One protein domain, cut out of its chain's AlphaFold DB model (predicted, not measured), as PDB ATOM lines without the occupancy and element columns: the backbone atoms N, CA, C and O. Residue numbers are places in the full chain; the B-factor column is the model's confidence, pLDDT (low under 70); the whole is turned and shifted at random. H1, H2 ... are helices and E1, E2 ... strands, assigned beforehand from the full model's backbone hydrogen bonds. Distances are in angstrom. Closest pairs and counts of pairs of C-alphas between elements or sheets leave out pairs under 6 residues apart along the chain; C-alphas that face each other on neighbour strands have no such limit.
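What this domain is: This is residues 4 to 155 of the 453 residues of an uncharacterized protein of Phytophthora fragariae (UniProt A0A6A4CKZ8). Two small sheets, E1 E8 E7 and E5 E6 E10, lie face to face as a sandwich with their strands nearly aligned; a separate little sheet, E2 E3 E4, lies off one end beyond the short helix H1, and the short helix H2 lies off the other end. Three long links, E1 to E2, E6 to E7 and E10 to H2, hold no named element, and E9 runs on into E10 across a break of 2 residues, at 23 degrees. The printed part has 152 residues, with the order E1 E2 E3 E4 H1 E5 E6 E7 E8 E9 E10 H2 along the chain, and each sheet is antiparallel. The class is mostly strand, though under half of the residues, 63, are in named elements. The whole is compact, with a radius of gyration of the C-alphas of 16.0 A and spans of 53 by 38 by 25 A.

How they stand to each other: Start with E8, residues 107 to 116, the inner strand of a twisted sheet, and look for its bend of 74 degrees at residue 113. On one side is E1, residues 13 to 21, antiparallel at 167 degrees, where N 18 and O 110 are 2.8 A apart, within hydrogen-bond range. On the other side is E7, residues 102 to 104, a hairpin with E8, with N 109 and O 103 at 2.8 A. Look next to the second sheet, where E6, residues 77 to 83, is the inner strand. E5, residues 69 to 74, forms a hairpin with it, with N 81 and O 70 at 2.8 A. E10, residues 132 to 137, is antiparallel to E6 at 162 degrees, with N 135 and O 80 at 2.8 A. The two sheets make a sandwich, two sheets face to face: 37 pairs of C-alphas are within 10 A, and the best planes of the facing parts are 8 degrees apart. The closest C-alphas of E5 and E8 are those of Gly 71 and Leu 110, 6.7 A apart; E8 and E10 are near each other, with 5 pairs within 10 A. H1, residues 57 to 60, is on the first sheet and stands at the sheet's level, its height 1.3 A; its closest C-alphas to E7 are those of Lys 57 and Gln 103, 4.8 A apart. Just before it find E2, residues 39 to 42, E3, residues 46 to 48, and E4, residues 54 to 56: a meander, each strand the antiparallel neighbour of the one before, with N 41 and O 46 at 2.9 A and N 47 and O 55 at 2.9 A. E9, residues 127 to 129, pairs with no named strand, but residues 4 to 5 pair with its residues 127 to 128, antiparallel. H2, residues 150 to 154, is apart from E8 and E9; its one O i to N i+4 pair is not within range, while 2 of 2 O i to N i+3 pairs are, and H1 is too short for an O i to N i+4 pair.

Where its parts are: Find C-alpha 13 at (106.098, -40.167, -203.330), where E1 begins; it runs 24.0 A. E8 measures 21.8 A, E6 19.6 A, E5 16.8 A and E10 15.9 A. E8 begins at C-alpha 107, at (105.083, -51.278, -220.716). H2 ends at C-alpha 154, at (91.346, -60.669, -188.556).

The domain as a whole: The two C-alphas farthest apart are those of Lys 51 and Asp 154, at 54.7 A. The printed part has no cut. The long links are E1 to E2, E6 to E7, where the chain changes sheet, and E10 to H2. The mean pLDDT of the printed part is 96.8, and no printed residue is under 70.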
ATOM      1  N   HIS A   4     103.149 -50.457-195.243       97.56
ATOM      2  CA  HIS A   4     103.426 -49.796-193.969       97.56
ATOM      3  C   HIS A   4     104.776 -49.072-193.997       97.56
ATOM      4  O   HIS A   4     105.796 -49.687-194.313       97.56
ATOM      5  N   HIS A   5     104.797 -47.791-193.619       96.25
ATOM      6  CA  HIS A   5     106.033 -47.026-193.434       96.25
ATOM      7  C   HIS A   5     105.955 -46.107-192.207       96.25
ATOM      8  O   HIS A   5     104.905 -45.566-191.876       96.25
ATOM      9  N   THR A   6     107.089 -45.912-191.535       95.69
ATOM     10  CA  THR A   6     107.220 -45.063-190.330       95.69
ATOM     11  C   THR A   6     108.281 -43.977-190.479       95.69
ATOM     12  O   THR A   6     108.545 -43.225-189.547       95.69
ATOM     13  N   THR A   7     108.924 -43.919-191.643       93.62
ATOM     14  CA  THR A   7     109.971 -42.951-191.961       93.62
ATOM     15  C   THR A   7     109.647 -42.271-193.278       93.62
ATOM     16  O   THR A   7     108.872 -42.797-194.086       93.62
ATOM     17  N   GLU A   8     110.190 -41.069-193.440       91.19
ATOM     18  CA  GLU A   8     110.041 -40.267-194.648       91.19
ATOM     19  C   GLU A   8     110.645 -41.013-195.842       91.19
ATOM     20  O   GLU A   8     111.703 -41.645-195.735       91.19
ATOM     21  N   MET A   9     109.967 -40.950-196.984       91.25
ATOM     22  CA  MET A   9     110.453 -41.597-198.198       91.25
ATOM     23  C   MET A   9     111.586 -40.762-198.806       91.25
ATOM     24  O   MET A   9     111.585 -39.535-198.751       91.25
ATOM     25  N   GLN A  10     112.581 -41.416-199.417       90.44
ATOM     26  CA  GLN A  10     113.673 -40.690-200.090       90.44
ATOM     27  C   GLN A  10     113.171 -39.828-201.256       90.44
ATOM     28  O   GLN A  10     113.748 -38.786-201.563       90.44
ATOM     29  N   LEU A  11     112.118 -40.297-201.925       91.38
ATOM     30  CA  LEU A  11     111.375 -39.545-202.923       91.38
ATOM     31  C   LEU A  11     110.119 -38.985-202.259       91.38
ATOM     32  O   LEU A  11     109.533 -39.659-201.418       91.38
ATOM     33  N   GLY A  12     109.659 -37.809-202.691       93.00
ATOM     34  CA  GLY A  12     108.372 -37.232-202.278       93.00
ATOM     35  C   GLY A  12     107.162 -37.970-202.866       93.00
ATOM     36  O   GLY A  12     106.248 -37.344-203.398       93.00
ATOM     37  N   GLU A  13     107.182 -39.303-202.869       96.38
ATOM     38  CA  GLU A  13     106.098 -40.167-203.330       96.38
ATOM     39  C   GLU A  13     106.174 -41.573-202.720       96.38
ATOM     40  O   GLU A  13     107.254 -42.110-202.459       96.38
ATOM     41  N   LEU A  14     105.006 -42.200-202.580       97.88
ATOM     42  CA  LEU A  14     104.843 -43.628-202.335       97.88
ATOM     43  C   LEU A  14     103.818 -44.175-203.324       97.88
ATOM     44  O   LEU A  14     102.692 -43.684-203.415       97.88
ATOM     45  N   ARG A  15     104.205 -45.214-204.064       97.75
ATOM     46  CA  ARG A  15     103.348 -45.831-205.079       97.75
ATOM     47  C   ARG A  15     103.605 -47.320-205.216       97.75
ATOM     48  O   ARG A  15     104.725 -47.788-205.010       97.75
ATOM     49  N   PHE A  16     102.592 -48.033-205.684       98.38
ATOM     50  CA  PHE A  16     102.767 -49.338-206.307       98.38
ATOM     51  C   PHE A  16     102.709 -49.176-207.826       98.38
ATOM     52  O   PHE A  16     101.762 -48.584-208.332       98.38
ATOM     53  N   LEU A  17     103.673 -49.747-208.554       97.75
ATOM     54  CA  LEU A  17     103.729 -49.706-210.018       97.75
ATOM     55  C   LEU A  17     103.746 -51.123-210.612       97.75
ATOM     56  O   LEU A  17     104.741 -51.839-210.502       97.75
ATOM     57  N   ALA A  18     102.672 -51.497-211.308       98.25
ATOM     58  CA  ALA A  18     102.602 -52.692-212.140       98.25
ATOM     59  C   ALA A  18     103.068 -52.365-213.569       98.25
ATOM     60  O   ALA A  18     102.387 -51.677-214.329       98.25
ATOM     61  N   ARG A  19     104.242 -52.877-213.958       98.25
ATOM     62  CA  ARG A  19     104.756 -52.779-215.336       98.25
ATOM     63  C   ARG A  19     104.251 -53.967-216.149       98.25
ATOM     64  O   ARG A  19     104.891 -55.017-216.180       98.25
ATOM     65  N   LEU A  20     103.092 -53.819-216.781       98.19
ATOM     66  CA  LEU A  20     102.455 -54.898-217.532       98.19
ATOM     67  C   LEU A  20     103.018 -54.980-218.953       98.19
ATOM     68  O   LEU A  20     103.337 -53.963-219.575       98.19
ATOM     69  N   ASN A  21     103.120 -56.195-219.495       97.44
ATOM     70  CA  ASN A  21     103.590 -56.381-220.865       97.44
ATOM     71  C   ASN A  21     102.639 -55.675-221.850       97.44
ATOM     72  O   ASN A  21     101.443 -55.967-221.893       97.44
ATOM     73  N   ARG A  22     103.191 -54.760-222.655       95.12
ATOM     74  CA  ARG A  22     102.441 -53.890-223.567       95.12
ATOM     75  C   ARG A  22     101.663 -54.659-224.635       95.12
ATOM     76  O   ARG A  22     100.588 -54.222-225.023       95.12
ATOM     77  N   LYS A  23     102.178 -55.802-225.105       95.56
ATOM     78  CA  LYS A  23     101.539 -56.587-226.173       95.56
ATOM     79  C   LYS A  23     100.197 -57.207-225.738       95.56
ATOM     80  O   LYS A  23      99.208 -56.955-226.416       95.56
ATOM     81  N   PRO A  24     100.126 -57.997-224.648       96.62
ATOM     82  CA  PRO A  24      98.859 -58.535-224.157       96.62
ATOM     83  C   PRO A  24      97.968 -57.473-223.496       96.62
ATOM     84  O   PRO A  24      96.753 -57.601-223.574       96.62
ATOM     85  N   MET A  25      98.546 -56.422-222.895       97.69
ATOM     86  CA  MET A  25      97.825 -55.329-222.220       97.69
ATOM     87  C   MET A  25      97.939 -54.024-223.019       97.69
ATOM     88  O   MET A  25      98.565 -53.051-222.589       97.69
ATOM     89  N   LYS A  26      97.393 -54.019-224.235       95.62
ATOM     90  CA  LYS A  26      97.637 -52.965-225.233       95.62
ATOM     91  C   LYS A  26      96.769 -51.711-225.100       95.62
ATOM     92  O   LYS A  26      97.102 -50.692-225.706       95.62
ATOM     93  N   ASN A  27      95.688 -51.737-224.329       97.25
ATOM     94  CA  ASN A  27      94.800 -50.584-224.238       97.25
ATOM     95  C   ASN A  27      95.249 -49.673-223.083       97.25
ATOM     96  O   ASN A  27      95.366 -50.155-221.952       97.25
ATOM     97  N   PRO A  28      95.518 -48.377-223.333       96.44
ATOM     98  CA  PRO A  28      95.697 -47.421-222.245       96.44
ATOM     99  C   PRO A  28      94.389 -47.284-221.461       96.44
ATOM    100  O   PRO A  28      93.313 -47.577-221.988       96.44
ATOM    101  N   MET A  29      94.471 -46.796-220.226       97.31
ATOM    102  CA  MET A  29      93.270 -46.519-219.434       97.31
ATOM    103  C   MET A  29      92.424 -45.414-220.079       97.31
ATOM    104  O   MET A  29      91.208 -45.531-220.180       97.31
ATOM    105  N   VAL A  30      93.086 -44.358-220.560       96.75
ATOM    106  CA  VAL A  30      92.474 -43.277-221.336       96.75
ATOM    107  C   VAL A  30      93.396 -42.885-222.494       96.75
ATOM    108  O   VAL A  30      94.617 -42.980-222.360       96.75
ATOM    109  N   PRO A  31      92.872 -42.393-223.632       95.88
ATOM    110  CA  PRO A  31      93.721 -41.950-224.741       95.88
ATOM    111  C   PRO A  31      94.751 -40.888-224.330       95.88
ATOM    112  O   PRO A  31      95.883 -40.914-224.803       95.88
ATOM    113  N   ALA A  32      94.382 -39.998-223.403       96.75
ATOM    114  CA  ALA A  32      95.222 -38.901-222.927       96.75
ATOM    115  C   ALA A  32      96.432 -39.344-222.075       96.75
ATOM    116  O   ALA A  32      97.277 -38.511-221.766       96.75
ATOM    117  N   SER A  33      96.552 -40.625-221.708       96.12
ATOM    118  CA  SER A  33      97.730 -41.181-221.020       96.12
ATOM    119  C   SER A  33      98.625 -42.033-221.924       96.12
ATOM    120  O   SER A  33      99.608 -42.616-221.452       96.12
ATOM    121  N   ASN A  34      98.310 -42.110-223.224       95.69
ATOM    122  CA  ASN A  34      99.142 -42.791-224.207       95.69
ATOM    123  C   ASN A  34     100.108 -41.819-224.890       95.69
ATOM    124  O   ASN A  34      99.672 -40.858-225.516       95.69
ATOM    125  N   ILE A  35     101.407 -42.105-224.810       96.50
ATOM    126  CA  ILE A  35     102.469 -41.257-225.369       96.50
ATOM    127  C   ILE A  35     103.213 -41.924-226.539       96.50
ATOM    128  O   ILE A  35     104.279 -41.459-226.947       96.50
ATOM    129  N   ASP A  36     102.668 -43.014-227.089       94.38
ATOM    130  CA  ASP A  36     103.242 -43.724-228.236       94.38
ATOM    131  C   ASP A  36     103.476 -42.765-229.423       94.38
ATOM    132  O   ASP A  36     102.553 -42.127-229.929       94.38
ATOM    133  N   GLY A  37     104.729 -42.666-229.883       94.12
ATOM    134  CA  GLY A  37     105.113 -41.817-231.020       94.12
ATOM    135  C   GLY A  37     105.091 -40.306-230.752       94.12
ATOM    136  O   GLY A  37     105.193 -39.527-231.700       94.12
ATOM    137  N   MET A  38     104.959 -39.881-229.493       97.38
ATOM    138  CA  MET A  38     104.928 -38.469-229.108       97.38
ATOM    139  C   MET A  38     106.297 -37.949-228.649       97.38
ATOM    140  O   MET A  38     107.179 -38.714-228.263       97.38
ATOM    141  N   ASN A  39     106.461 -36.625-228.651       97.56
ATOM    142  CA  ASN A  39     107.665 -35.945-228.167       97.56
ATOM    143  C   ASN A  39     107.374 -35.181-226.878       97.56
ATOM    144  O   ASN A  39     106.296 -34.607-226.735       97.56
ATOM    145  N   ALA A  40     108.337 -35.143-225.957       97.44
ATOM    146  CA  ALA A  40     108.202 -34.370-224.728       97.44
ATOM    147  C   ALA A  40     108.113 -32.864-225.038       97.44
ATOM    148  O   ALA A  40     108.928 -32.337-225.797       97.44
ATOM    149  N   ILE A  41     107.137 -32.183-224.435       97.25
ATOM    150  CA  ILE A  41     106.921 -30.730-224.562       97.25
ATOM    151  C   ILE A  41     107.082 -29.984-223.234       97.25
ATOM    152  O   ILE A  41     107.303 -28.775-223.232       97.25
ATOM    153  N   GLU A  42     107.007 -30.692-222.106       96.06
ATOM    154  CA  GLU A  42     107.283 -30.146-220.780       96.06
ATOM    155  C   GLU A  42     107.942 -31.223-219.912       96.06
ATOM    156  O   GLU A  42     107.360 -32.277-219.644       96.06
ATOM    157  N   ALA A  43     109.180 -30.953-219.486       91.12
ATOM    158  CA  ALA A  43     110.024 -31.908-218.773       91.12
ATOM    159  C   ALA A  43     110.062 -33.283-219.481       91.12
ATOM    160  O   ALA A  43     110.375 -33.361-220.667       91.12
ATOM    161  N   HIS A  44     109.759 -34.360-218.756       91.94
ATOM    162  CA  HIS A  44     109.700 -35.730-219.278       91.94
ATOM    163  C   HIS A  44     108.366 -36.412-218.940       91.94
ATOM    164  O   HIS A  44     108.294 -37.637-218.831       91.94
ATOM    165  N   ASP A  45     107.309 -35.627-218.719       94.50
ATOM    166  CA  ASP A  45     106.005 -36.141-218.297       94.50
ATOM    167  C   ASP A  45     104.801 -35.555-219.038       94.50
ATOM    168  O   ASP A  45     103.699 -36.074-218.858       94.50
ATOM    169  N   VAL A  46     104.989 -34.560-219.907       97.94
ATOM    170  CA  VAL A  46     103.963 -34.102-220.851       97.94
ATOM    171  C   VAL A  46     104.509 -34.183-222.268       97.94
ATOM    172  O   VAL A  46     105.607 -33.700-222.556       97.94
ATOM    173  N   TYR A  47     103.726 -34.792-223.149       98.50
ATOM    174  CA  TYR A  47     104.096 -35.108-224.519       98.50
ATOM    175  C   TYR A  47     103.052 -34.563-225.488       98.50
ATOM    176  O   TYR A  47     101.915 -34.318-225.092       98.50
ATOM    177  N   ALA A  48     103.427 -34.386-226.752       98.38
ATOM    178  CA  ALA A  48     102.485 -34.112-227.829       98.38
ATOM    179  C   ALA A  48     102.861 -34.837-229.122       98.38
ATOM    180  O   ALA A  48     104.039 -35.096-229.402       98.38
ATOM    181  N   ASP A  49     101.843 -35.154-229.915       97.88
ATOM    182  CA  ASP A  49     102.015 -35.648-231.274       97.88
ATOM    183  C   ASP A  49     102.355 -34.513-232.263       97.88
ATOM    184  O   ASP A  49     102.388 -33.327-231.927       97.88
ATOM    185  N   SER A  50     102.596 -34.875-233.525       97.56
ATOM    186  CA  SER A  50     102.883 -33.908-234.600       97.56
ATOM    187  C   SER A  50     101.750 -32.911-234.899       97.56
ATOM    188  O   SER A  50     101.989 -31.919-235.584       97.56
ATOM    189  N   LYS A  51     100.528 -33.166-234.414       97.69
ATOM    190  CA  LYS A  51      99.362 -32.286-234.572       97.69
ATOM    191  C   LYS A  51      99.178 -31.351-233.376       97.69
ATOM    192  O   LYS A  51      98.332 -30.468-233.445       97.69
ATOM    193  N   GLY A  52      99.967 -31.518-232.314       97.94
ATOM    194  CA  GLY A  52      99.848 -30.747-231.080       97.94
ATOM    195  C   GLY A  52      98.809 -31.298-230.103       97.94
ATOM    196  O   GLY A  52      98.476 -30.607-229.141       97.94
ATOM    197  N   VAL A  53      98.313 -32.522-230.310       98.38
ATOM    198  CA  VAL A  53      97.473 -33.211-229.324       98.38
ATOM    199  C   VAL A  53      98.381 -33.750-228.230       98.38
ATOM    200  O   VAL A  53      99.310 -34.514-228.495       98.38
ATOM    201  N   SER A  54      98.124 -33.319-227.003       98.56
ATOM    202  CA  SER A  54      98.944 -33.623-225.840       98.56
ATOM    203  C   SER A  54      98.462 -34.856-225.079       98.56
ATOM    204  O   SER A  54      97.273 -35.179-225.054       98.56
ATOM    205  N   ALA A  55      99.409 -35.523-224.427       98.31
ATOM    206  CA  ALA A  55      99.170 -36.639-223.531       98.31
ATOM    207  C   ALA A  55     100.144 -36.601-222.348       98.31
ATOM    208  O   ALA A  55     101.266 -36.095-222.433       98.31
ATOM    209  N   SER A  56      99.708 -37.145-221.221       98.44
ATOM    210  CA  SER A  56     100.486 -37.223-219.999       98.44
ATOM    211  C   SER A  56      99.928 -38.313-219.098       98.44
ATOM    212  O   SER A  56      98.716 -38.488-218.980       98.44
ATOM    213  N   LYS A  57     100.812 -38.978-218.359       98.06
ATOM    214  CA  LYS A  57     100.414 -39.859-217.258       98.06
ATOM    215  C   LYS A  57      99.491 -39.177-216.242       98.06
ATOM    216  O   LYS A  57      98.627 -39.832-215.676       98.06
ATOM    217  N   PHE A  58      99.602 -37.862-216.050       98.44
ATOM    218  CA  PHE A  58      98.738 -37.109-215.134       98.44
ATOM    219  C   PHE A  58      97.278 -37.013-215.609       98.44
ATOM    220  O   PHE A  58      96.360 -36.930-214.793       98.44
ATOM    221  N   TYR A  59      97.039 -37.115-216.919       98.44
ATOM    222  CA  TYR A  59      95.694 -37.076-217.506       98.44
ATOM    223  C   TYR A  59      94.905 -38.371-217.289       98.44
ATOM    224  O   TYR A  59      93.719 -38.423-217.592       98.44
ATOM    225  N   SER A  60      95.547 -39.401-216.729       98.44
ATOM    226  CA  SER A  60      94.864 -40.591-216.217       98.44
ATOM    227  C   SER A  60      94.211 -40.364-214.850       98.44
ATOM    228  O   SER A  60      93.348 -41.139-214.467       98.44
ATOM    229  N   GLY A  61      94.607 -39.334-214.098       98.00
ATOM    230  CA  GLY A  61      94.176 -39.218-212.709       98.00
ATOM    231  C   GLY A  61      92.677 -39.020-212.532       98.00
ATOM    232  O   GLY A  61      92.046 -38.267-213.270       98.00
ATOM    233  N   ILE A  62      92.131 -39.670-211.513       98.19
ATOM    234  CA  ILE A  62      90.737 -39.558-211.084       98.19
ATOM    235  C   ILE A  62      90.756 -38.970-209.662       98.19
ATOM    236  O   ILE A  62      91.661 -39.312-208.895       98.19
ATOM    237  N   PRO A  63      89.832 -38.061-209.294       97.94
ATOM    238  CA  PRO A  63      89.696 -37.620-207.906       97.94
ATOM    239  C   PRO A  63      89.544 -38.815-206.956       97.94
ATOM    240  O   PRO A  63      88.738 -39.704-207.218       97.94
ATOM    241  N   PHE A  64      90.277 -38.845-205.843       98.50
ATOM    242  CA  PHE A  64      90.312 -39.982-204.911       98.50
ATOM    243  C   PHE A  64      88.939 -40.363-204.342       98.50
ATOM    244  O   PHE A  64      88.696 -41.526-204.013       98.50
ATOM    245  N   ILE A  65      88.008 -39.410-204.253       98.25
ATOM    246  CA  ILE A  65      86.622 -39.694-203.882       98.25
ATOM    247  C   ILE A  65      85.906 -40.616-204.878       98.25
ATOM    248  O   ILE A  65      85.120 -41.461-204.445       98.25
ATOM    249  N   ASP A  66      86.227 -40.501-206.165       97.94
ATOM    250  CA  ASP A  66      85.627 -41.261-207.264       97.94
ATOM    251  C   ASP A  66      86.504 -42.448-207.711       97.94
ATOM    252  O   ASP A  66      86.015 -43.387-208.343       97.94
ATOM    253  N   ASP A  67      87.796 -42.444-207.367       98.44
ATOM    254  CA  ASP A  67      88.777 -43.442-207.801       98.44
ATOM    255  C   ASP A  67      88.712 -44.745-206.986       98.44
ATOM    256  O   ASP A  67      89.585 -45.078-206.187       98.44
ATOM    257  N   LYS A  68      87.619 -45.490-207.149       98.25
ATOM    258  CA  LYS A  68      87.411 -46.768-206.448       98.25
ATOM    259  C   LYS A  68      87.967 -47.968-207.203       98.25
ATOM    260  O   LYS A  68      88.401 -48.941-206.585       98.25
ATOM    261  N   VAL A  69      87.941 -47.902-208.532       98.69
ATOM    262  CA  VAL A  69      88.473 -48.929-209.426       98.69
ATOM    263  C   VAL A  69      89.054 -48.251-210.659       98.69
ATOM    264  O   VAL A  69      88.343 -47.534-211.361       98.69
ATOM    265  N   HIS A  70      90.316 -48.537-210.966       98.75
ATOM    266  CA  HIS A  70      90.961 -48.096-212.200       98.75
ATOM    267  C   HIS A  70      91.874 -49.189-212.747       98.75
ATOM    268  O   HIS A  70      92.408 -50.008-212.003       98.75
ATOM    269  N   GLY A  71      92.066 -49.237-214.060       98.38
ATOM    270  CA  GLY A  71      92.802 -50.340-214.663       98.38
ATOM    271  C   GLY A  71      93.036 -50.202-216.149       98.38
ATOM    272  O   GLY A  71      92.691 -49.206-216.780       98.38
ATOM    273  N   VAL A  72      93.647 -51.237-216.707       98.50
ATOM    274  CA  VAL A  72      93.974 -51.330-218.128       98.50
ATOM    275  C   VAL A  72      93.556 -52.679-218.679       98.50
ATOM    276  O   VAL A  72      93.452 -53.667-217.952       98.50
ATOM    277  N   THR A  73      93.335 -52.728-219.987       98.31
ATOM    278  CA  THR A  73      92.863 -53.930-220.679       98.31
ATOM    279  C   THR A  73      93.742 -54.273-221.877       98.31
ATOM    280  O   THR A  73      94.642 -53.528-222.279       98.31
ATOM    281  N   GLY A  74      93.492 -55.431-222.468       97.81
ATOM    282  CA  GLY A  74      94.041 -55.828-223.751       97.81
ATOM    283  C   GLY A  74      93.514 -57.191-224.170       97.81
ATOM    284  O   GLY A  74      92.503 -57.659-223.655       97.81
ATOM    285  N   ASP A  75      94.206 -57.837-225.103       97.38
ATOM    286  CA  ASP A  75      93.769 -59.123-225.658       97.38
ATOM    287  C   ASP A  75      93.843 -60.271-224.637       97.38
ATOM    288  O   ASP A  75      93.205 -61.300-224.829       97.38
ATOM    289  N   ALA A  76      94.627 -60.112-223.564       96.94
ATOM    290  CA  ALA A  76      94.758 -61.113-222.504       96.94
ATOM    291  C   ALA A  76      93.766 -60.933-221.340       96.94
ATOM    292  O   ALA A  76      93.777 -61.753-220.425       96.94
ATOM    293  N   GLY A  77      92.946 -59.879-221.356       98.31
ATOM    294  CA  GLY A  77      91.993 -59.565-220.293       98.31
ATOM    295  C   GLY A  77      92.225 -58.193-219.664       98.31
ATOM    296  O   GLY A  77      92.595 -57.233-220.348       98.31
ATOM    297  N   GLY A  78      91.959 -58.085-218.362       98.44
ATOM    298  CA  GLY A  78      91.967 -56.831-217.612       98.44
ATOM    299  C   GLY A  78      92.805 -56.914-216.343       98.44
ATOM    300  O   GLY A  78      92.886 -57.964-215.709       98.44
ATOM    301  N   VAL A  79      93.439 -55.802-215.976       98.75
ATOM    302  CA  VAL A  79      94.158 -55.657-214.706       98.75
ATOM    303  C   VAL A  79      93.724 -54.352-214.056       98.75
ATOM    304  O   VAL A  79      93.884 -53.288-214.655       98.75
ATOM    305  N   PHE A  80      93.178 -54.437-212.846       98.81
ATOM    306  CA  PHE A  80      92.557 -53.309-212.152       98.81
ATOM    307  C   PHE A  80      93.068 -53.190-210.724       98.81
ATOM    308  O   PHE A  80      93.166 -54.189-210.013       98.81
ATOM    309  N   PHE A  81      93.348 -51.968-210.289       98.88
ATOM    310  CA  PHE A  81      93.349 -51.663-208.872       98.88
ATOM    311  C   PHE A  81      91.915 -51.544-208.367       98.88
ATOM    312  O   PHE A  81      91.082 -50.913-209.013       98.88
ATOM    313  N   VAL A  82      91.652 -52.139-207.208       98.81
ATOM    314  CA  VAL A  82      90.407 -51.983-206.451       98.81
ATOM    315  C   VAL A  82      90.769 -51.439-205.076       98.81
ATOM    316  O   VAL A  82      91.602 -52.023-204.374       98.81
ATOM    317  N   MET A  83      90.165 -50.314-204.714       98.56
ATOM    318  CA  MET A  83      90.427 -49.603-203.467       98.56
ATOM    319  C   MET A  83      89.406 -50.016-202.411       98.56
ATOM    320  O   MET A  83      88.205 -49.978-202.671       98.56
ATOM    321  N   SER A  84      89.876 -50.389-201.218       97.62
ATOM    322  CA  SER A  84      88.991 -50.532-200.055       97.62
ATOM    323  C   SER A  84      88.518 -49.160-199.555       97.62
ATOM    324  O   SER A  84      89.051 -48.119-199.957       97.62
ATOM    325  N   ASP A  85      87.587 -49.151-198.603       94.50
ATOM    326  CA  ASP A  85      87.121 -47.918-197.958       94.50
ATOM    327  C   ASP A  85      88.232 -47.165-197.202       94.50
ATOM    328  O   ASP A  85      88.149 -45.948-197.036       94.50
ATOM    329  N   TYR A  86      89.311 -47.859-196.823       96.69
ATOM    330  CA  TYR A  86      90.464 -47.295-196.111       96.69
ATOM    331  C   TYR A  86      91.670 -47.016-197.012       96.69
ATOM    332  O   TYR A  86      92.675 -46.489-196.545       96.69
ATOM    333  N   ALA A  87      91.587 -47.315-198.315       97.88
ATOM    334  CA  ALA A  87      92.741 -47.264-199.216       97.88
ATOM    335  C   ALA A  87      93.470 -45.912-199.226       97.88
ATOM    336  O   ALA A  87      94.694 -45.876-199.355       97.88
ATOM    337  N   TYR A  88      92.713 -44.827-199.054       98.62
ATOM    338  CA  TYR A  88      93.209 -43.455-199.059       98.62
ATOM    339  C   TYR A  88      93.330 -42.830-197.663       98.62
ATOM    340  O   TYR A  88      93.596 -41.631-197.564       98.62
ATOM    341  N   GLU A  89      93.143 -43.595-196.578       98.50
ATOM    342  CA  GLU A  89      93.094 -43.029-195.220       98.50
ATOM    343  C   GLU A  89      94.419 -42.373-194.812       98.50
ATOM    344  O   GLU A  89      94.429 -41.361-194.114       98.50
ATOM    345  N   LYS A  90      95.538 -42.924-195.294       98.12
ATOM    346  CA  LYS A  90      96.891 -42.383-195.113       98.12
ATOM    347  C   LYS A  90      97.397 -41.598-196.325       98.12
ATOM    348  O   LYS A  90      98.510 -41.081-196.295       98.12
ATOM    349  N   SER A  91      96.592 -41.451-197.375       98.12
ATOM    350  CA  SER A  91      96.931 -40.574-198.497       98.12
ATOM    351  C   SER A  91      96.905 -39.103-198.088       98.12
ATOM    352  O   SER A  91      96.599 -38.771-196.943       98.12
ATOM    353  N   VAL A  92      97.232 -38.213-199.028       95.62
ATOM    354  CA  VAL A  92      97.184 -36.757-198.844       95.62
ATOM    355  C   VAL A  92      96.404 -36.057-199.958       95.62
ATOM    356  O   VAL A  92      96.206 -36.621-201.030       95.62
ATOM    357  N   GLY A  93      96.007 -34.811-199.709       94.62
ATOM    358  CA  GLY A  93      95.320 -33.894-200.611       94.62
ATOM    359  C   GLY A  93      93.795 -33.867-200.470       94.62
ATOM    360  O   GLY A  93      93.147 -33.045-201.118       94.62
ATOM    361  N   GLY A  94      93.212 -34.716-199.620       97.06
ATOM    362  CA  GLY A  94      91.767 -34.793-199.424       97.06
ATOM    363  C   GLY A  94      91.003 -35.456-200.585       97.06
ATOM    364  O   GLY A  94      91.603 -36.074-201.465       97.06
ATOM    365  N   PRO A  95      89.660 -35.341-200.600       97.94
ATOM    366  CA  PRO A  95      88.792 -36.112-201.501       97.94
ATOM    367  C   PRO A  95      88.985 -35.792-202.988       97.94
ATOM    368  O   PRO A  95      88.767 -36.653-203.837       97.94
ATOM    369  N   PHE A  96      89.378 -34.561-203.319       98.00
ATOM    370  CA  PHE A  96      89.479 -34.088-204.706       98.00
ATOM    371  C   PHE A  96      90.893 -34.187-205.281       98.00
ATOM    372  O   PHE A  96      91.119 -33.836-206.440       98.00
ATOM    373  N   PHE A  97      91.852 -34.660-204.479       97.62
ATOM    374  CA  PHE A  97      93.191 -34.948-204.967       97.62
ATOM    375  C   PHE A  97      93.137 -36.031-206.039       97.62
ATOM    376  O   PHE A  97      92.336 -36.957-205.960       97.62
ATOM    377  N   ARG A  98      93.997 -35.913-207.045       97.62
ATOM    378  CA  ARG A  98      94.118 -36.868-208.145       97.62
ATOM    379  C   ARG A  98      95.585 -37.084-208.455       97.62
ATOM    380  O   ARG A  98      96.372 -36.139-208.415       97.62
ATOM    381  N   ASP A  99      95.938 -38.305-208.821       98.12
ATOM    382  CA  ASP A  99      97.317 -38.670-209.137       98.12
ATOM    383  C   ASP A  99      97.380 -39.627-210.333       98.12
ATOM    384  O   ASP A  99      96.374 -39.933-210.961       98.12
ATOM    385  N   ILE A 100      98.577 -40.051-210.710       98.50
ATOM    386  CA  ILE A 100      98.820 -40.881-211.884       98.50
ATOM    387  C   ILE A 100      98.280 -42.300-211.668       98.50
ATOM    388  O   ILE A 100      98.792 -43.038-210.830       98.50
ATOM    389  N   ASN A 101      97.371 -42.725-212.542       98.69
ATOM    390  CA  ASN A 101      96.853 -44.093-212.574       98.69
ATOM    391  C   ASN A 101      97.464 -44.915-213.720       98.69
ATOM    392  O   ASN A 101      97.693 -46.117-213.583       98.69
ATOM    393  N   ASN A 102      97.787 -44.289-214.858       98.38
ATOM    394  CA  ASN A 102      98.291 -44.994-216.034       98.38
ATOM    395  C   ASN A 102      99.280 -44.190-216.893       98.38
ATOM    396  O   ASN A 102      99.132 -42.981-217.070       98.38
ATOM    397  N   GLN A 103     100.239 -44.891-217.501       96.25
ATOM    398  CA  GLN A 103     101.033 -44.421-218.636       96.25
ATOM    399  C   GLN A 103     101.334 -45.582-219.591       96.25
ATOM    400  O   GLN A 103     101.680 -46.678-219.156       96.25
ATOM    401  N   CYS A 104     101.264 -45.352-220.901       92.88
ATOM    402  CA  CYS A 104     101.766 -46.317-221.882       92.88
ATOM    403  C   CYS A 104     103.154 -45.918-222.384       92.88
ATOM    404  O   CYS A 104     103.324 -44.846-222.954       92.88
ATOM    405  N   THR A 105     104.137 -46.790-222.169       88.62
ATOM    406  CA  THR A 105     105.508 -46.677-222.688       88.62
ATOM    407  C   THR A 105     105.916 -48.011-223.334       88.62
ATOM    408  O   THR A 105     105.124 -48.635-224.036       88.62
ATOM    409  N   GLN A 106     107.125 -48.518-223.058       92.00
ATOM    410  CA  GLN A 106     107.502 -49.900-223.381       92.00
ATOM    411  C   GLN A 106     106.658 -50.934-222.610       92.00
ATOM    412  O   GLN A 106     106.542 -52.083-223.033       92.00
ATOM    413  N   ALA A 107     106.062 -50.523-221.489       96.06
ATOM    414  CA  ALA A 107     105.083 -51.278-220.716       96.06
ATOM    415  C   ALA A 107     103.752 -50.513-220.665       96.06
ATOM    416  O   ALA A 107     103.717 -49.304-220.894       96.06
ATOM    417  N   ASN A 108     102.664 -51.204-220.335       97.62
ATOM    418  CA  ASN A 108     101.466 -50.532-219.843       97.62
ATOM    419  C   ASN A 108     101.618 -50.380-218.322       97.62
ATOM    420  O   ASN A 108     101.522 -51.356-217.578       97.62
ATOM    421  N   GLU A 109     102.000 -49.184-217.886       98.00
ATOM    422  CA  GLU A 109     102.332 -48.860-216.502       98.00
ATOM    423  C   GLU A 109     101.041 -48.507-215.756       98.00
ATOM    424  O   GLU A 109     100.479 -47.432-215.956       98.00
ATOM    425  N   LEU A 110     100.555 -49.422-214.920       98.56
ATOM    426  CA  LEU A 110      99.384 -49.231-214.062       98.56
ATOM    427  C   LEU A 110      99.863 -48.944-212.636       98.56
ATOM    428  O   LEU A 110     100.694 -49.685-212.106       98.56
ATOM    429  N   THR A 111      99.377 -47.871-212.020       98.38
ATOM    430  CA  THR A 111      99.930 -47.363-210.758       98.38
ATOM    431  C   THR A 111      98.831 -47.033-209.765       98.38
ATOM    432  O   THR A 111      97.811 -46.496-210.159       98.38
ATOM    433  N   PHE A 112      99.093 -47.284-208.483       98.62
ATOM    434  CA  PHE A 112      98.377 -46.649-207.384       98.62
ATOM    435  C   PHE A 112      99.357 -45.765-206.611       98.62
ATOM    436  O   PHE A 112     100.306 -46.268-205.997       98.62
ATOM    437  N   TYR A 113      99.150 -44.451-206.675       98.38
ATOM    438  CA  TYR A 113      99.874 -43.469-205.874       98.38
ATOM    439  C   TYR A 113      99.183 -43.293-204.524       98.38
ATOM    440  O   TYR A 113      98.108 -42.710-204.433       98.38
ATOM    441  N   MET A 114      99.831 -43.787-203.471       98.31
ATOM    442  CA  MET A 114      99.357 -43.636-202.096       98.31
ATOM    443  C   MET A 114      99.542 -42.190-201.625       98.31
ATOM    444  O   MET A 114      98.660 -41.630-200.986       98.31
ATOM    445  N   PHE A 115     100.654 -41.552-201.996       97.56
ATOM    446  CA  PHE A 115     100.841 -40.105-201.891       97.56
ATOM    447  C   PHE A 115     101.926 -39.621-202.852       97.56
ATOM    448  O   PHE A 115     102.780 -40.395-203.294       97.56
ATOM    449  N   SER A 116     101.942 -38.316-203.120       97.31
ATOM    450  CA  SER A 116     103.012 -37.653-203.864       97.31
ATOM    451  C   SER A 116     103.116 -36.167-203.517       97.31
ATOM    452  O   SER A 116     102.250 -35.594-202.862       97.31
ATOM    453  N   ASP A 117     104.179 -35.519-203.988       94.88
ATOM    454  CA  ASP A 117     104.317 -34.060-204.030       94.88
ATOM    455  C   ASP A 117     103.535 -33.412-205.195       94.88
ATOM    456  O   ASP A 117     103.651 -32.202-205.434       94.88
ATOM    457  N   HIS A 118     102.737 -34.165-205.962       95.44
ATOM    458  CA  HIS A 118     101.956 -33.626-207.074       95.44
ATOM    459  C   HIS A 118     100.837 -32.728-206.548       95.44
ATOM    460  O   HIS A 118      99.806 -33.203-206.113       95.44
ATOM    461  N   THR A 119     101.034 -31.406-206.567       93.81
ATOM    462  CA  THR A 119     100.096 -30.405-206.021       93.81
ATOM    463  C   THR A 119      99.739 -30.571-204.537       93.81
ATOM    464  O   THR A 119      98.739 -30.031-204.079       93.81
ATOM    465  N   ARG A 120     100.582 -31.261-203.759       91.62
ATOM    466  CA  ARG A 120     100.373 -31.491-202.324       91.62
ATOM    467  C   ARG A 120     100.217 -30.187-201.532       91.62
ATOM    468  O   ARG A 120     100.988 -29.239-201.712       91.62
ATOM    469  N   THR A 121      99.254 -30.178-200.611       90.56
ATOM    470  CA  THR A 121      98.903 -29.037-199.742       90.56
ATOM    471  C   THR A 121      99.034 -29.325-198.247       90.56
ATOM    472  O   THR A 121      98.912 -28.399-197.445       90.56
ATOM    473  N   GLU A 122      99.298 -30.574-197.872       92.75
ATOM    474  CA  GLU A 122      99.400 -31.037-196.487       92.75
ATOM    475  C   GLU A 122     100.613 -31.947-196.287       92.75
ATOM    476  O   GLU A 122     101.216 -32.415-197.256       92.75
ATOM    477  N   ASP A 123     101.003 -32.173-195.037       94.94
ATOM    478  CA  ASP A 123     102.118 -33.055-194.692       94.94
ATOM    479  C   ASP A 123     101.773 -34.531-194.929       94.94
ATOM    480  O   ASP A 123     100.604 -34.919-194.913       94.94
ATOM    481  N   TYR A 124     102.791 -35.354-195.200       96.38
ATOM    482  CA  TYR A 124     102.585 -36.788-195.401       96.38
ATOM    483  C   TYR A 124     102.094 -37.461-194.125       96.38
ATOM    484  O   TYR A 124     102.551 -37.147-193.026       96.38
ATOM    485  N   ARG A 125     101.197 -38.434-194.299       97.38
ATOM    486  CA  ARG A 125     100.743 -39.304-193.219       97.38
ATOM    487  C   ARG A 125     101.548 -40.595-193.232       97.38
ATOM    488  O   ARG A 125     101.919 -41.108-194.287       97.38
ATOM    489  N   TYR A 126     101.786 -41.117-192.040       96.88
ATOM    490  CA  TYR A 126     102.577 -42.320-191.813       96.88
ATOM    491  C   TYR A 126     101.692 -43.478-191.349       96.88
ATOM    492  O   TYR A 126     100.540 -43.300-190.935       96.88
ATOM    493  N   GLY A 127     102.254 -44.682-191.389       97.25
ATOM    494  CA  GLY A 127     101.586 -45.916-191.006       97.25
ATOM    495  C   GLY A 127     101.196 -46.749-192.220       97.25
ATOM    496  O   GLY A 127     101.961 -46.867-193.179       97.25
ATOM    497  N   PHE A 128     100.039 -47.397-192.133       98.25
ATOM    498  CA  PHE A 128      99.579 -48.388-193.099       98.25
ATOM    499  C   PHE A 128      98.715 -47.754-194.196       98.25
ATOM    500  O   PHE A 128      97.641 -47.242-193.917       98.25
ATOM    501  N   HIS A 129      99.164 -47.820-195.449       98.44
ATOM    502  CA  HIS A 129      98.407 -47.401-196.632       98.44
ATOM    503  C   HIS A 129      97.699 -48.598-197.266       98.44
ATOM    504  O   HIS A 129      98.320 -49.645-197.484       98.44
ATOM    505  N   GLY A 130      96.424 -48.436-197.615       96.94
ATOM    506  CA  GLY A 130      95.556 -49.524-198.063       96.94
ATOM    507  C   GLY A 130      94.483 -49.884-197.024       96.94
ATOM    508  O   GLY A 130      94.286 -49.130-196.078       96.94
ATOM    509  N   PRO A 131      93.821 -51.046-197.163       98.12
ATOM    510  CA  PRO A 131      94.060 -52.074-198.178       98.12
ATOM    511  C   PRO A 131      93.688 -51.670-199.615       98.12
ATOM    512  O   PRO A 131      92.786 -50.871-199.854       98.12
ATOM    513  N   TYR A 132      94.379 -52.255-200.588       98.56
ATOM    514  CA  TYR A 132      94.038 -52.193-202.015       98.56
ATOM    515  C   TYR A 132      94.389 -53.521-202.695       98.56
ATOM    516  O   TYR A 132      95.285 -54.245-202.247       98.56
ATOM    517  N   ALA A 133      93.704 -53.873-203.778       98.56
ATOM    518  CA  ALA A 133      93.925 -55.114-204.522       98.56
ATOM    519  C   ALA A 133      94.334 -54.829-205.967       98.56
ATOM    520  O   ALA A 133      93.895 -53.843-206.544       98.56
ATOM    521  N   LEU A 134      95.160 -55.704-206.549       98.62
ATOM    522  CA  LEU A 134      95.433 -55.743-207.986       98.62
ATOM    523  C   LEU A 134      94.767 -57.004-208.540       98.62
ATOM    524  O   LEU A 134      95.217 -58.116-208.263       98.62
ATOM    525  N   VAL A 135      93.671 -56.822-209.266       98.56
ATOM    526  CA  VAL A 135      92.768 -57.884-209.714       98.56
ATOM    527  C   VAL A 135      92.993 -58.158-211.194       98.56
ATOM    528  O   VAL A 135      93.008 -57.233-212.004       98.56
ATOM    529  N   PHE A 136      93.149 -59.434-211.545       98.31
ATOM    530  CA  PHE A 136      93.255 -59.912-212.923       98.31
ATOM    531  C   PHE A 136      91.910 -60.502-213.348       98.31
ATOM    532  O   PHE A 136      91.377 -61.374-212.662       98.31
ATOM    533  N   THR A 137      91.363 -60.033-214.466       98.31
ATOM    534  CA  THR A 137      90.049 -60.437-214.986       98.31
ATOM    535  C   THR A 137      90.137 -60.843-216.455       98.31
ATOM    536  O   THR A 137      91.159 -60.655-217.116       98.31
ATOM    537  N   ASP A 138      89.036 -61.354-217.001       97.06
ATOM    538  CA  ASP A 138      88.863 -61.640-218.431       97.06
ATOM    539  C   ASP A 138      88.738 -60.379-219.314       97.06
ATOM    540  O   ASP A 138      88.546 -60.478-220.524       97.06
ATOM    541  N   GLY A 139      88.867 -59.187-218.725       96.44
ATOM    542  CA  GLY A 139      88.698 -57.896-219.390       96.44
ATOM    543  C   GLY A 139      87.595 -57.051-218.766       96.44
ATOM    544  O   GLY A 139      87.650 -55.824-218.862       96.44
ATOM    545  N   LYS A 140      86.625 -57.670-218.080       97.12
ATOM    546  CA  LYS A 140      85.573 -56.939-217.369       97.12
ATOM    547  C   LYS A 140      86.151 -56.215-216.149       97.12
ATOM    548  O   LYS A 140      86.894 -56.810-215.367       97.12
ATOM    549  N   GLN A 141      85.789 -54.945-215.973       97.94
ATOM    550  CA  GLN A 141      86.112 -54.198-214.757       97.94
ATOM    551  C   GLN A 141      85.344 -54.790-213.559       97.94
ATOM    552  O   GLN A 141      84.121 -54.939-213.662       97.94
ATOM    553  N   PRO A 142      86.023 -55.130-212.446       97.88
ATOM    554  CA  PRO A 142      85.356 -55.599-211.236       97.88
ATOM    555  C   PRO A 142      84.622 -54.453-210.527       97.88
ATOM    556  O   PRO A 142      84.972 -53.279-210.678       97.88
ATOM    557  N   ALA A 143      83.617 -54.792-209.728       97.12
ATOM    558  CA  ALA A 143      83.073 -53.906-208.709       97.12
ATOM    559  C   ALA A 143      83.927 -53.982-207.431       97.12
ATOM    560  O   ALA A 143      84.601 -54.979-207.185       97.12
ATOM    561  N   VAL A 144      83.862 -52.953-206.577       96.44
ATOM    562  CA  VAL A 144      84.531 -52.991-205.259       96.44
ATOM    563  C   VAL A 144      84.033 -54.178-204.430       96.44
ATOM    564  O   VAL A 144      84.834 -54.877-203.825       96.44
ATOM    565  N   SER A 145      82.729 -54.467-204.494       96.38
ATOM    566  CA  SER A 145      82.089 -55.596-203.807       96.38
ATOM    567  C   SER A 145      82.541 -56.980-204.284       96.38
ATOM    568  O   SER A 145      82.205 -57.969-203.641       96.38
ATOM    569  N   ASP A 146      83.262 -57.075-205.407       96.88
ATOM    570  CA  ASP A 146      83.823 -58.346-205.884       96.88
ATOM    571  C   ASP A 146      85.104 -58.731-205.116       96.88
ATOM    572  O   ASP A 146      85.595 -59.851-205.256       96.88
ATOM    573  N   VAL A 147      85.666 -57.807-204.326       97.06
ATOM    574  CA  VAL A 147      86.888 -58.006-203.544       97.06
ATOM    575  C   VAL A 147      86.564 -57.915-202.058       97.06
ATOM    576  O   VAL A 147      86.230 -56.852-201.547       97.06
ATOM    577  N   ASP A 148      86.715 -59.037-201.361       95.75
ATOM    578  CA  ASP A 148      86.592 -59.097-199.908       95.75
ATOM    579  C   ASP A 148      87.861 -58.528-199.249       95.75
ATOM    580  O   ASP A 148      88.955 -59.076-199.412       95.75
ATOM    581  N   PHE A 149      87.717 -57.411-198.534       96.69
ATOM    582  CA  PHE A 149      88.773 -56.823-197.707       96.69
ATOM    583  C   PHE A 149      88.581 -57.105-196.209       96.69
ATOM    584  O   PHE A 149      89.487 -56.793-195.435       96.69
ATOM    585  N   ASP A 150      87.474 -57.727-195.794       94.62
ATOM    586  CA  ASP A 150      87.120 -57.934-194.384       94.62
ATOM    587  C   ASP A 150      88.096 -58.887-193.698       94.62
ATOM    588  O   ASP A 150      88.371 -58.753-192.509       94.62
ATOM    589  N   PHE A 151      88.735 -59.787-194.451       94.31
ATOM    590  CA  PHE A 151      89.776 -60.648-193.893       94.31
ATOM    591  C   PHE A 151      90.951 -59.858-193.287       94.31
ATOM    592  O   PHE A 151      91.642 -60.393-192.426       94.31
ATOM    593  N   PHE A 152      91.196 -58.597-193.691       96.50
ATOM    594  CA  PHE A 152      92.213 -57.748-193.052       96.50
ATOM    595  C   PHE A 152      91.896 -57.466-191.579       96.50
ATOM    596  O   PHE A 152      92.833 -57.285-190.804       96.50
ATOM    597  N   GLN A 153      90.617 -57.466-191.189       95.06
ATOM    598  CA  GLN A 153      90.170 -57.226-189.812       95.06
ATOM    599  C   GLN A 153      90.685 -58.300-188.844       95.06
ATOM    600  O   GLN A 153      90.981 -58.001-187.688       95.06
ATOM    601  N   ASP A 154      90.865 -59.527-189.338       94.69
ATOM    602  CA  ASP A 154      91.346 -60.669-188.556       94.69
ATOM    603  C   ASP A 154      92.875 -60.842-188.620       94.69
ATOM    604  O   ASP A 154      93.453 -61.671-187.906       94.69
ATOM    605  N   LEU A 155      93.566 -60.078-189.475       93.94
ATOM    606  CA  LEU A 155      95.016 -60.162-189.619       93.94
ATOM    607  C   LEU A 155      95.732 -59.250-188.621       93.94
ATOM    608  O   LEU A 155      95.484 -58.051-188.528       93.94
TER     609      LEU A 155